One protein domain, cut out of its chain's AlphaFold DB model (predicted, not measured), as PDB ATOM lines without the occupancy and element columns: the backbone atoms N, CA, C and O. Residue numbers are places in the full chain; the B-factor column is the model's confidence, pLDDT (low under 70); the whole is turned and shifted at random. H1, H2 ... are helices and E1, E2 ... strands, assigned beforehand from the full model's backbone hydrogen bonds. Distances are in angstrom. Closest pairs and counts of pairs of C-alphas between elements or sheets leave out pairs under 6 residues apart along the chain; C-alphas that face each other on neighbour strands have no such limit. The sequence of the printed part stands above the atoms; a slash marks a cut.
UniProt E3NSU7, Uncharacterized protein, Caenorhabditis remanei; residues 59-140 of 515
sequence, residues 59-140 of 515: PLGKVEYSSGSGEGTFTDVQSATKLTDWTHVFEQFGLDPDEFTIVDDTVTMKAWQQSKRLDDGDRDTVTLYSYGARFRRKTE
ATOM      1  N   PRO A  59     391.202 309.439 320.088       44.28
ATOM      2  CA  PRO A  59     391.850 309.882 318.856       44.28
ATOM      3  C   PRO A  59     391.690 308.907 317.687       44.28
ATOM      4  O   PRO A  59     391.797 307.693 317.846       44.28
ATOM      5  N   LEU A  60     391.567 309.453 316.481       64.50
ATOM      6  CA  LEU A  60     391.587 308.675 315.249       64.50
ATOM      7  C   LEU A  60     392.941 308.799 314.533       64.50
ATOM      8  O   LEU A  60     392.935 308.857 313.327       64.50
ATOM      9  N   GLY A  61     394.102 308.872 315.200       70.81
ATOM     10  CA  GLY A  61     395.398 308.856 314.489       70.81
ATOM     11  C   GLY A  61     396.639 309.104 315.348       70.81
ATOM     12  O   GLY A  61     396.541 309.292 316.560       70.81
ATOM     13  N   LYS A  62     397.818 309.106 314.715       83.12
ATOM     14  CA  LYS A  62     399.131 309.357 315.336       83.12
ATOM     15  C   LYS A  62     399.800 310.592 314.731       83.12
ATOM     16  O   LYS A  62     399.707 310.822 313.526       83.12
ATOM     17  N   VAL A  63     400.532 311.329 315.563       86.50
ATOM     18  CA  VAL A  63     401.403 312.433 315.145       86.50
ATOM     19  C   VAL A  63     402.822 312.192 315.654       86.50
ATOM     20  O   VAL A  63     403.025 311.887 316.827       86.50
ATOM     21  N   GLU A  64     403.805 312.345 314.776       85.31
ATOM     22  CA  GLU A  64     405.220 312.438 315.137       85.31
ATOM     23  C   GLU A  64     405.701 313.849 314.817       85.31
ATOM     24  O   GLU A  64     405.582 314.299 313.681       85.31
ATOM     25  N   TYR A  65     406.221 314.565 315.813       84.00
ATOM     26  CA  TYR A  65     406.649 315.952 315.658       84.00
ATOM     27  C   TYR A  65     408.041 316.174 316.251       84.00
ATOM     28  O   TYR A  65     408.282 315.871 317.420       84.00
ATOM     29  N   SER A  66     408.948 316.747 315.457       81.00
ATOM     30  CA  SER A  66     410.285 317.154 315.891       81.00
ATOM     31  C   SER A  66     410.330 318.666 316.100       81.00
ATOM     32  O   SER A  66     410.317 319.459 315.155       81.00
ATOM     33  N   SER A  67     410.420 319.088 317.362       70.00
ATOM     34  CA  SER A  67     410.484 320.507 317.731       70.00
ATOM     35  C   SER A  67     411.736 321.216 317.200       70.00
ATOM     36  O   SER A  67     411.677 322.418 316.946       70.00
ATOM     37  N   GLY A  68     412.838 320.486 316.990       65.44
ATOM     38  CA  GLY A  68     414.107 321.030 316.497       65.44
ATOM     39  C   GLY A  68     414.126 321.330 314.996       65.44
ATOM     40  O   GLY A  68     414.710 322.331 314.593       65.44
ATOM     41  N   SER A  69     413.477 320.503 314.169       68.56
ATOM     42  CA  SER A  69     413.375 320.738 312.718       68.56
ATOM     43  C   SER A  69     412.109 321.499 312.323       68.56
ATOM     44  O   SER A  69     412.040 322.056 311.233       68.56
ATOM     45  N   GLY A  70     411.100 321.548 313.200       79.25
ATOM     46  CA  GLY A  70     409.803 322.135 312.874       79.25
ATOM     47  C   GLY A  70     408.990 321.290 311.891       79.25
ATOM     48  O   GLY A  70     408.024 321.799 311.331       79.25
ATOM     49  N   GLU A  71     409.357 320.025 311.699       85.62
ATOM     50  CA  GLU A  71     408.709 319.076 310.793       85.62
ATOM     51  C   GLU A  71     408.019 317.955 311.575       85.62
ATOM     52  O   GLU A  71     408.413 317.615 312.695       85.62
ATOM     53  N   GLY A  72     406.992 317.364 310.974       88.44
ATOM     54  CA  GLY A  72     406.298 316.217 311.536       88.44
ATOM     55  C   GLY A  72     405.485 315.436 310.512       88.44
ATOM     56  O   GLY A  72     405.416 315.793 309.336       88.44
ATOM     57  N   THR A  73     404.891 314.336 310.963       89.81
ATOM     58  CA  THR A  73     404.088 313.430 310.139       89.81
ATOM     59  C   THR A  73     402.821 313.020 310.878       89.81
ATOM     60  O   THR A  73     402.865 312.654 312.051       89.81
ATOM     61  N   PHE A  74     401.695 313.068 310.174       89.06
ATOM     62  CA  PHE A  74     400.445 312.430 310.555       89.06
ATOM     63  C   PHE A  74     400.368 311.033 309.945       89.06
ATOM     64  O   PHE A  74     400.620 310.865 308.749       89.06
ATOM     65  N   THR A  75     399.954 310.057 310.749       85.75
ATOM     66  CA  THR A  75     399.787 308.663 310.330       85.75
ATOM     67  C   THR A  75     398.466 308.119 310.858       85.75
ATOM     68  O   THR A  75     398.126 308.329 312.021       85.75
ATOM     69  N   ASP A  76     397.744 307.387 310.011       83.81
ATOM     70  CA  ASP A  76     396.470 306.740 310.335       83.81
ATOM     71  C   ASP A  76     395.390 307.696 310.864       83.81
ATOM     72  O   ASP A  76     394.633 307.316 311.749       83.81
ATOM     73  N   VAL A  77     395.299 308.918 310.324       84.06
ATOM     74  CA  VAL A  77     394.227 309.871 310.655       84.06
ATOM     75  C   VAL A  77     392.918 309.391 310.030       84.06
ATOM     76  O   VAL A  77     392.729 309.507 308.823       84.06
ATOM     77  N   GLN A  78     392.016 308.825 310.821       82.94
ATOM     78  CA  GLN A  78     390.764 308.250 310.370       82.94
ATOM     79  C   GLN A  78     389.620 309.257 310.428       82.94
ATOM     80  O   GLN A  78     389.525 310.087 311.331       82.94
ATOM     81  N   SER A  79     388.711 309.154 309.467       79.44
ATOM     82  CA  SER A  79     387.498 309.962 309.432       79.44
ATOM     83  C   SER A  79     386.349 309.179 308.809       79.44
ATOM     84  O   SER A  79     386.540 308.418 307.861       79.44
ATOM     85  N   ALA A  80     385.137 309.389 309.323       75.56
ATOM     86  CA  ALA A  80     383.907 308.861 308.730       75.56
ATOM     87  C   ALA A  80     383.415 309.696 307.532       75.56
ATOM     88  O   ALA A  80     382.502 309.294 306.818       75.56
ATOM     89  N   THR A  81     384.020 310.863 307.301       76.69
ATOM     90  CA  THR A  81     383.759 311.719 306.139       76.69
ATOM     91  C   THR A  81     385.065 312.058 305.437       76.69
ATOM     92  O   THR A  81     386.132 312.084 306.054       76.69
ATOM     93  N   LYS A  82     385.006 312.310 304.129       76.50
ATOM     94  CA  LYS A  82     386.206 312.672 303.378       76.50
ATOM     95  C   LYS A  82     386.776 313.985 303.922       76.50
ATOM     96  O   LYS A  82     386.089 315.006 303.916       76.50
ATOM     97  N   LEU A  83     388.035 313.956 304.348       77.44
ATOM     98  CA  LEU A  83     388.739 315.144 304.808       77.44
ATOM     99  C   LEU A  83     388.959 316.092 303.621       77.44
ATOM    100  O   LEU A  83     389.506 315.696 302.589       77.44
ATOM    101  N   THR A  84     388.499 317.330 303.768       69.69
ATOM    102  CA  THR A  84     388.672 318.414 302.784       69.69
ATOM    103  C   THR A  84     389.541 319.551 303.320       69.69
ATOM    104  O   THR A  84     390.026 320.360 302.536       69.69
ATOM    105  N   ASP A  85     389.783 319.573 304.632       77.88
ATOM    106  CA  ASP A  85     390.573 320.571 305.346       77.88
ATOM    107  C   ASP A  85     391.337 319.900 306.503       77.88
ATOM    108  O   ASP A  85     390.787 319.065 307.221       77.88
ATOM    109  N   TRP A  86     392.608 320.266 306.680       82.50
ATOM    110  CA  TRP A  86     393.496 319.751 307.727       82.50
ATOM    111  C   TRP A  86     393.479 320.586 309.013       82.50
ATOM    112  O   TRP A  86     394.069 320.162 310.005       82.50
ATOM    113  N   THR A  87     392.789 321.732 309.033       80.06
ATOM    114  CA  THR A  87     392.693 322.626 310.202       80.06
ATOM    115  C   THR A  87     392.278 321.864 311.459       80.06
ATOM    116  O   THR A  87     392.973 321.906 312.473       80.06
ATOM    117  N   HIS A  88     391.207 321.073 311.360       77.88
ATOM    118  CA  HIS A  88     390.704 320.292 312.487       77.88
ATOM    119  C   HIS A  88     391.689 319.204 312.948       77.88
ATOM    120  O   HIS A  88     391.769 318.906 314.136       77.88
ATOM    121  N   VAL A  89     392.475 318.634 312.027       82.75
ATOM    122  CA  VAL A  89     393.486 317.618 312.355       82.75
ATOM    123  C   VAL A  89     394.624 318.242 313.165       82.75
ATOM    124  O   VAL A  89     395.018 317.686 314.185       82.75
ATOM    125  N   PHE A  90     395.118 319.420 312.773       83.88
ATOM    126  CA  PHE A  90     396.128 320.141 313.558       83.88
ATOM    127  C   PHE A  90     395.625 320.468 314.969       83.88
ATOM    128  O   PHE A  90     396.310 320.160 315.947       83.88
ATOM    129  N   GLU A  91     394.406 321.005 315.080       82.25
ATOM    130  CA  GLU A  91     393.792 321.357 316.365       82.25
ATOM    131  C   GLU A  91     393.644 320.143 317.295       82.25
ATOM    132  O   GLU A  91     393.963 320.236 318.482       82.25
ATOM    133  N   GLN A  92     393.223 318.989 316.761       79.62
ATOM    134  CA  GLN A  92     393.086 317.741 317.522       79.62
ATOM    135  C   GLN A  92     394.411 317.263 318.131       79.62
ATOM    136  O   GLN A  92     394.419 316.711 319.232       79.62
ATOM    137  N   PHE A  93     395.532 317.492 317.444       80.19
ATOM    138  CA  PHE A  93     396.870 317.149 317.932       80.19
ATOM    139  C   PHE A  93     397.548 318.286 318.715       80.19
ATOM    140  O   PHE A  93     398.726 318.177 319.059       80.19
ATOM    141  N   GLY A  94     396.824 319.368 319.024       79.19
ATOM    142  CA  GLY A  94     397.350 320.508 319.780       79.19
ATOM    143  C   GLY A  94     398.381 321.341 319.012       79.19
ATOM    144  O   GLY A  94     399.175 322.053 319.629       79.19
ATOM    145  N   LEU A  95     398.390 321.246 317.681       81.69
ATOM    146  CA  LEU A  95     399.210 322.060 316.791       81.69
ATOM    147  C   LEU A  95     398.383 323.249 316.290       81.69
ATOM    148  O   LEU A  95     397.208 323.102 315.964       81.69
ATOM    149  N   ASP A  96     398.996 324.429 316.216       78.19
ATOM    150  CA  ASP A  96     398.319 325.620 315.703       78.19
ATOM    151  C   ASP A  96     398.274 325.573 314.159       78.19
ATOM    152  O   ASP A  96     399.333 325.636 313.523       78.19
ATOM    153  N   PRO A  97     397.090 325.481 313.518       76.81
ATOM    154  CA  PRO A  97     396.977 325.489 312.057       76.81
ATOM    155  C   PRO A  97     397.493 326.795 311.422       76.81
ATOM    156  O   PRO A  97     397.787 326.833 310.225       76.81
ATOM    157  N   ASP A  98     397.663 327.868 312.201       73.56
ATOM    158  CA  ASP A  98     398.293 329.107 311.749       73.56
ATOM    159  C   ASP A  98     399.834 329.012 311.736       73.56
ATOM    160  O   ASP A  98     400.485 329.743 310.985       73.56
ATOM    161  N   GLU A  99     400.437 328.084 312.488       77.75
ATOM    162  CA  GLU A  99     401.889 327.867 312.539       77.75
ATOM    163  C   GLU A  99     402.389 326.744 311.627       77.75
ATOM    164  O   GLU A  99     403.581 326.724 311.323       77.75
ATOM    165  N   PHE A 100     401.528 325.829 311.181       83.06
ATOM    166  CA  PHE A 100     401.924 324.633 310.431       83.06
ATOM    167  C   PHE A 100     401.159 324.485 309.112       83.06
ATOM    168  O   PHE A 100     400.032 324.946 308.974       83.06
ATOM    169  N   THR A 101     401.784 323.851 308.120       85.44
ATOM    170  CA  THR A 101     401.158 323.521 306.832       85.44
ATOM    171  C   THR A 101     401.528 322.108 306.405       85.44
ATOM    172  O   THR A 101     402.619 321.624 306.725       85.44
ATOM    173  N   ILE A 102     400.632 321.452 305.668       86.38
ATOM    174  CA  ILE A 102     400.926 320.182 305.001       86.38
ATOM    175  C   ILE A 102     401.956 320.428 303.896       86.38
ATOM    176  O   ILE A 102     401.973 321.483 303.263       86.38
ATOM    177  N   VAL A 103     402.846 319.462 303.698       82.50
ATOM    178  CA  VAL A 103     403.762 319.427 302.559       82.50
ATOM    179  C   VAL A 103     403.004 318.783 301.400       82.50
ATOM    180  O   VAL A 103     402.735 317.585 301.455       82.50
ATOM    181  N   ASP A 104     402.636 319.585 300.404       68.00
ATOM    182  CA  ASP A 104     401.660 319.297 299.338       68.00
ATOM    183  C   ASP A 104     401.579 317.818 298.909       68.00
ATOM    184  O   ASP A 104     400.632 317.113 299.266       68.00
ATOM    185  N   ASP A 105     402.617 317.306 298.240       73.88
ATOM    186  CA  ASP A 105     402.626 315.978 297.599       73.88
ATOM    187  C   ASP A 105     402.743 314.784 298.569       73.88
ATOM    188  O   ASP A 105     403.097 313.672 298.177       73.88
ATOM    189  N   THR A 106     402.505 314.986 299.864       79.19
ATOM    190  CA  THR A 106     402.742 313.956 300.892       79.19
ATOM    191  C   THR A 106     401.470 313.334 301.445       79.19
ATOM    192  O   THR A 106     401.551 312.409 302.255       79.19
ATOM    193  N   VAL A 107     400.303 313.813 301.007       85.62
ATOM    194  CA  VAL A 107     399.013 313.290 301.452       85.62
ATOM    195  C   VAL A 107     398.741 311.924 300.824       85.62
ATOM    196  O   VAL A 107     398.675 311.764 299.609       85.62
ATOM    197  N   THR A 108     398.502 310.937 301.676       84.81
ATOM    198  CA  THR A 108     398.050 309.592 301.320       84.81
ATOM    199  C   THR A 108     396.649 309.369 301.878       84.81
ATOM    200  O   THR A 108     396.342 309.831 302.976       84.81
ATOM    201  N   MET A 109     395.787 308.673 301.129       86.88
ATOM    202  CA  MET A 109     394.409 308.367 301.530       86.88
ATOM    203  C   MET A 109     394.076 306.903 301.228       86.88
ATOM    204  O   MET A 109     394.291 306.427 300.115       86.88
ATOM    205  N   LYS A 110     393.491 306.209 302.203       85.94
ATOM    206  CA  LYS A 110     392.888 304.874 302.069       85.94
ATOM    207  C   LYS A 110     391.415 304.952 302.472       85.94
ATOM    208  O   LYS A 110     391.083 305.726 303.362       85.94
ATOM    209  N   ALA A 111     390.542 304.159 301.852       86.38
ATOM    210  CA  ALA A 111     389.124 304.092 302.209       86.38
ATOM    211  C   ALA A 111     388.629 302.639 302.238       86.38
ATOM    212  O   ALA A 111     389.046 301.839 301.400       86.38
ATOM    213  N   TRP A 112     387.756 302.295 303.187       82.56
ATOM    214  CA  TRP A 112     387.132 300.970 303.306       82.56
ATOM    215  C   TRP A 112     385.702 301.069 303.848       82.56
ATOM    216  O   TRP A 112     385.326 302.064 304.461       82.56
ATOM    217  N   GLN A 113     384.894 300.036 303.619       85.00
ATOM    218  CA  GLN A 113     383.513 299.960 304.102       85.00
ATOM    219  C   GLN A 113     383.427 299.102 305.365       85.00
ATOM    220  O   GLN A 113     384.048 298.042 305.448       85.00
ATOM    221  N   GLN A 114     382.644 299.547 306.343       80.12
ATOM    222  CA  GLN A 114     382.386 298.827 307.584       80.12
ATOM    223  C   GLN A 114     380.887 298.829 307.885       80.12
ATOM    224  O   GLN A 114     380.231 299.868 307.836       80.12
ATOM    225  N   SER A 115     380.337 297.662 308.232       74.06
ATOM    226  CA  SER A 115     378.942 297.569 308.663       74.06
ATOM    227  C   SER A 115     378.781 298.158 310.067       74.06
ATOM    228  O   SER A 115     379.434 297.689 311.006       74.06
ATOM    229  N   LYS A 116     377.892 299.136 310.229       73.12
ATOM    230  CA  LYS A 116     377.485 299.725 311.506       73.12
ATOM    231  C   LYS A 116     376.071 299.258 311.843       73.12
ATOM    232  O   LYS A 116     375.194 299.247 310.989       73.12
ATOM    233  N   ARG A 117     375.844 298.857 313.091       62.59
ATOM    234  CA  ARG A 117     374.508 298.484 313.569       62.59
ATOM    235  C   ARG A 117     373.738 299.748 313.959       62.59
ATOM    236  O   ARG A 117     374.302 300.593 314.653       62.59
ATOM    237  N   LEU A 118     372.504 299.874 313.485       66.06
ATOM    238  CA  LEU A 118     371.572 300.941 313.842       66.06
ATOM    239  C   LEU A 118     370.826 300.589 315.138       66.06
ATOM    240  O   LEU A 118     370.737 299.416 315.513       66.06
ATOM    241  N   ASP A 119     370.281 301.607 315.807       61.09
ATOM    242  CA  ASP A 119     369.582 301.460 317.093       61.09
ATOM    243  C   ASP A 119     368.295 300.614 316.993       61.09
ATOM    244  O   ASP A 119     367.849 300.073 318.003       61.09
ATOM    245  N   ASP A 120     367.727 300.429 315.790       64.81
ATOM    246  CA  ASP A 120     366.558 299.558 315.562       64.81
ATOM    247  C   ASP A 120     366.910 298.066 315.367       64.81
ATOM    248  O   ASP A 120     366.028 297.205 315.380       64.81
ATOM    249  N   GLY A 121     368.203 297.743 315.238       60.84
ATOM    250  CA  GLY A 121     368.694 296.391 314.990       60.84
ATOM    251  C   GLY A 121     369.161 296.111 313.558       60.84
ATOM    252  O   GLY A 121     369.871 295.113 313.385       60.84
ATOM    253  N   ASP A 122     368.852 296.972 312.586       63.19
ATOM    254  CA  ASP A 122     369.296 296.843 311.192       63.19
ATOM    255  C   ASP A 122     370.785 297.216 310.987       63.19
ATOM    256  O   ASP A 122     371.427 297.827 311.853       63.19
ATOM    257  N   ARG A 123     371.394 296.794 309.869       64.06
ATOM    258  CA  ARG A 123     372.818 297.057 309.558       64.06
ATOM    259  C   ARG A 123     372.968 298.026 308.391       64.06
ATOM    260  O   ARG A 123     372.603 297.706 307.267       64.06
ATOM    261  N   ASP A 124     373.630 299.146 308.648       70.44
ATOM    262  CA  ASP A 124     374.025 300.126 307.638       70.44
ATOM    263  C   ASP A 124     375.502 299.946 307.243       70.44
ATOM    264  O   ASP A 124     376.300 299.395 308.004       70.44
ATOM    265  N   THR A 125     375.897 300.396 306.053       71.75
ATOM    266  CA  THR A 125     377.291 300.353 305.586       71.75
ATOM    267  C   THR A 125     377.881 301.754 305.587       71.75
ATOM    268  O   THR A 125     377.485 302.608 304.802       71.75
ATOM    269  N   VAL A 126     378.888 301.983 306.430       77.56
ATOM    270  CA  VAL A 126     379.581 303.271 306.530       77.56
ATOM    271  C   VAL A 126     380.945 303.167 305.856       77.56
ATOM    272  O   VAL A 126     381.670 302.192 306.047       77.56
ATOM    273  N   THR A 127     381.307 304.173 305.060       78.56
ATOM    274  CA  THR A 127     382.658 304.285 304.490       78.56
ATOM    275  C   THR A 127     383.556 305.048 305.457       78.56
ATOM    276  O   THR A 127     383.206 306.138 305.899       78.56
ATOM    277  N   LEU A 128     384.712 304.475 305.775       82.25
ATOM    278  CA  LEU A 128     385.750 305.083 306.599       82.25
ATOM    279  C   LEU A 128     386.968 305.411 305.738       82.25
ATOM    280  O   LEU A 128     387.300 304.683 304.801       82.25
ATOM    281  N   TYR A 129     387.638 306.503 306.081       82.88
ATOM    282  CA  TYR A 129     388.850 306.993 305.435       82.88
ATOM    283  C   TYR A 129     390.009 306.960 306.431       82.88
ATOM    284  O   TYR A 129     389.785 307.165 307.619       82.88
ATOM    285  N   SER A 130     391.236 306.747 305.955       86.25
ATOM    286  CA  SER A 130     392.489 306.934 306.698       86.25
ATOM    287  C   SER A 130     393.450 307.788 305.880       86.25
ATOM    288  O   SER A 130     393.617 307.548 304.680       86.25
ATOM    289  N   TYR A 131     394.079 308.764 306.529       87.00
ATOM    290  CA  TYR A 131     394.986 309.731 305.933       87.00
ATOM    291  C   TYR A 131     396.371 309.686 306.585       87.00
ATOM    292  O   TYR A 131     396.507 309.480 307.791       87.00
ATOM    293  N   GLY A 132     397.406 309.936 305.789       86.69
ATOM    294  CA  GLY A 132     398.754 310.227 306.278       86.69
ATOM    295  C   GLY A 132     399.357 311.393 305.507       86.69
ATOM    296  O   GLY A 132     399.111 311.501 304.310       86.69
ATOM    297  N   ALA A 133     400.103 312.276 306.168       88.69
ATOM    298  CA  ALA A 133     400.683 313.465 305.541       88.69
ATOM    299  C   ALA A 133     401.895 313.981 306.319       88.69
ATOM    300  O   ALA A 133     401.918 313.906 307.545       88.69
ATOM    301  N   ARG A 134     402.887 314.559 305.634       88.38
ATOM    302  CA  ARG A 134     403.962 315.315 306.292       88.38
ATOM    303  C   ARG A 134     403.540 316.770 306.456       88.38
ATOM    304  O   ARG A 134     402.866 317.327 305.593       88.38
ATOM    305  N   PHE A 135     403.976 317.401 307.534       89.94
ATOM    306  CA  PHE A 135     403.750 318.815 307.798       89.94
ATOM    307  C   PHE A 135     405.038 319.497 308.255       89.94
ATOM    308  O   PHE A 135     405.963 318.864 308.761       89.94
ATOM    309  N   ARG A 136     405.094 320.814 308.078       88.75
ATOM    310  CA  ARG A 136     406.206 321.660 308.526       88.75
ATOM    311  C   ARG A 136     405.688 322.974 309.096       88.75
ATOM    312  O   ARG A 136     404.567 323.382 308.786       88.75
ATOM    313  N   ARG A 137     406.499 323.657 309.905       85.44
ATOM    314  CA  ARG A 137     406.225 325.038 310.324       85.44
ATOM    315  C   ARG A 137     406.152 325.947 309.095       85.44
ATOM    316  O   ARG A 137     407.004 325.870 308.208       85.44
ATOM    317  N   LYS A 138     405.154 326.828 309.069       74.62
ATOM    318  CA  LYS A 138     405.022 327.893 308.076       74.62
ATOM    319  C   LYS A 138     406.227 328.820 308.165       74.62
ATOM    320  O   LYS A 138     406.598 329.298 309.239       74.62
ATOM    321  N   THR A 139     406.826 329.079 307.017       69.94
ATOM    322  CA  THR A 139     407.847 330.110 306.832       69.94
ATOM    323  C   THR A 139     407.182 331.473 306.639       69.94
ATOM    324  O   THR A 139     405.982 331.542 306.377       69.94
ATOM    325  N   GLU A 140     407.942 332.572 306.716       54.59
ATOM    326  CA  GLU A 140     407.413 333.913 306.392       54.59
ATOM    327  C   GLU A 140     406.792 333.976 304.989       54.59
ATOM    328  O   GLU A 140     405.868 334.745 304.748       54.59
TER     329      GLU A 140
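This is residues 59 to 140 of the 515 residues of an uncharacterized protein of Caenorhabditis remanei (UniProt E3NSU7). One long, twisted antiparallel hairpin of E4 and E5 makes the length of this rod-like model, with its turn at residues 118 to 122 at one end. Toward the other end E1 and E2 widen the sheet on one side of E5, short E3 joins on the other side, and the small helix H1 only grazes the sheet. The printed part has 82 residues with five named strands and one named helix, in the order E1, E2, H1, E3, E4, E5, and its class is mostly strand. The sheet is branched, with antiparallel neighbours throughout. The whole is loose, with a radius of gyration of the C-alphas of 15.4 A and spans of 53 by 23 by 19 A.

E1, residues 62 to 66, and E2, residues 71 to 79, form a hairpin at 172 degrees, with N 64 and O 73 2.9 A apart, within hydrogen-bond range. E2 bends by 60 degrees at residue 76. On the other side of E2 from E1 lies E5, residues 123 to 137, antiparallel at 172 degrees, with N 133 and O 74 3.0 A apart. H1, residues 87 to 92, is on the sheet but only grazes it with its residues 87 to 90; its closest C-alphas to E2 are those of Val 89 and Val 77, 8.0 A apart. In H1 every O i to N i+4 pair is within hydrogen-bond range. E3, residues 100 to 102, is antiparallel to E5 at 119 degrees, with N 101 and O 136 2.9 A apart. E4, residues 108 to 117, forms a hairpin with E5 at 152 degrees, with N 112 and O 128 2.9 A apart. E3 and E4 lie on one side of E5 and E2 on the other side, in staggered pairing: E5 pairs with E4 over residues 123 to 132, with E2 over 129 to 136 and with E3 over 135 to 137. E5 bends by 52 degrees at residue 134. E3 and E4 are apart.

E1 begins at C-alpha 62, (399.131, 309.357, 315.336), and is 13.6 A long. E2 is 23.1 A, H1 8.8 A, E3 7.1 A and E4 28.8 A. E5, 43.6 A, runs from C-alpha 123 at (372.818, 297.057, 309.558) to C-alpha 137 at (406.225, 325.038, 310.324).

The two C-alphas farthest apart, those of Gly 121 and Glu 140, are 54.6 A apart. The printed part has no cut, and no link is long. The sheet is twisted. Mean pLDDT of the printed part is 78.2; residues 59 to 60, 68 to 69, 84, 104, 117 to 123 and 139 to 140 are under 70.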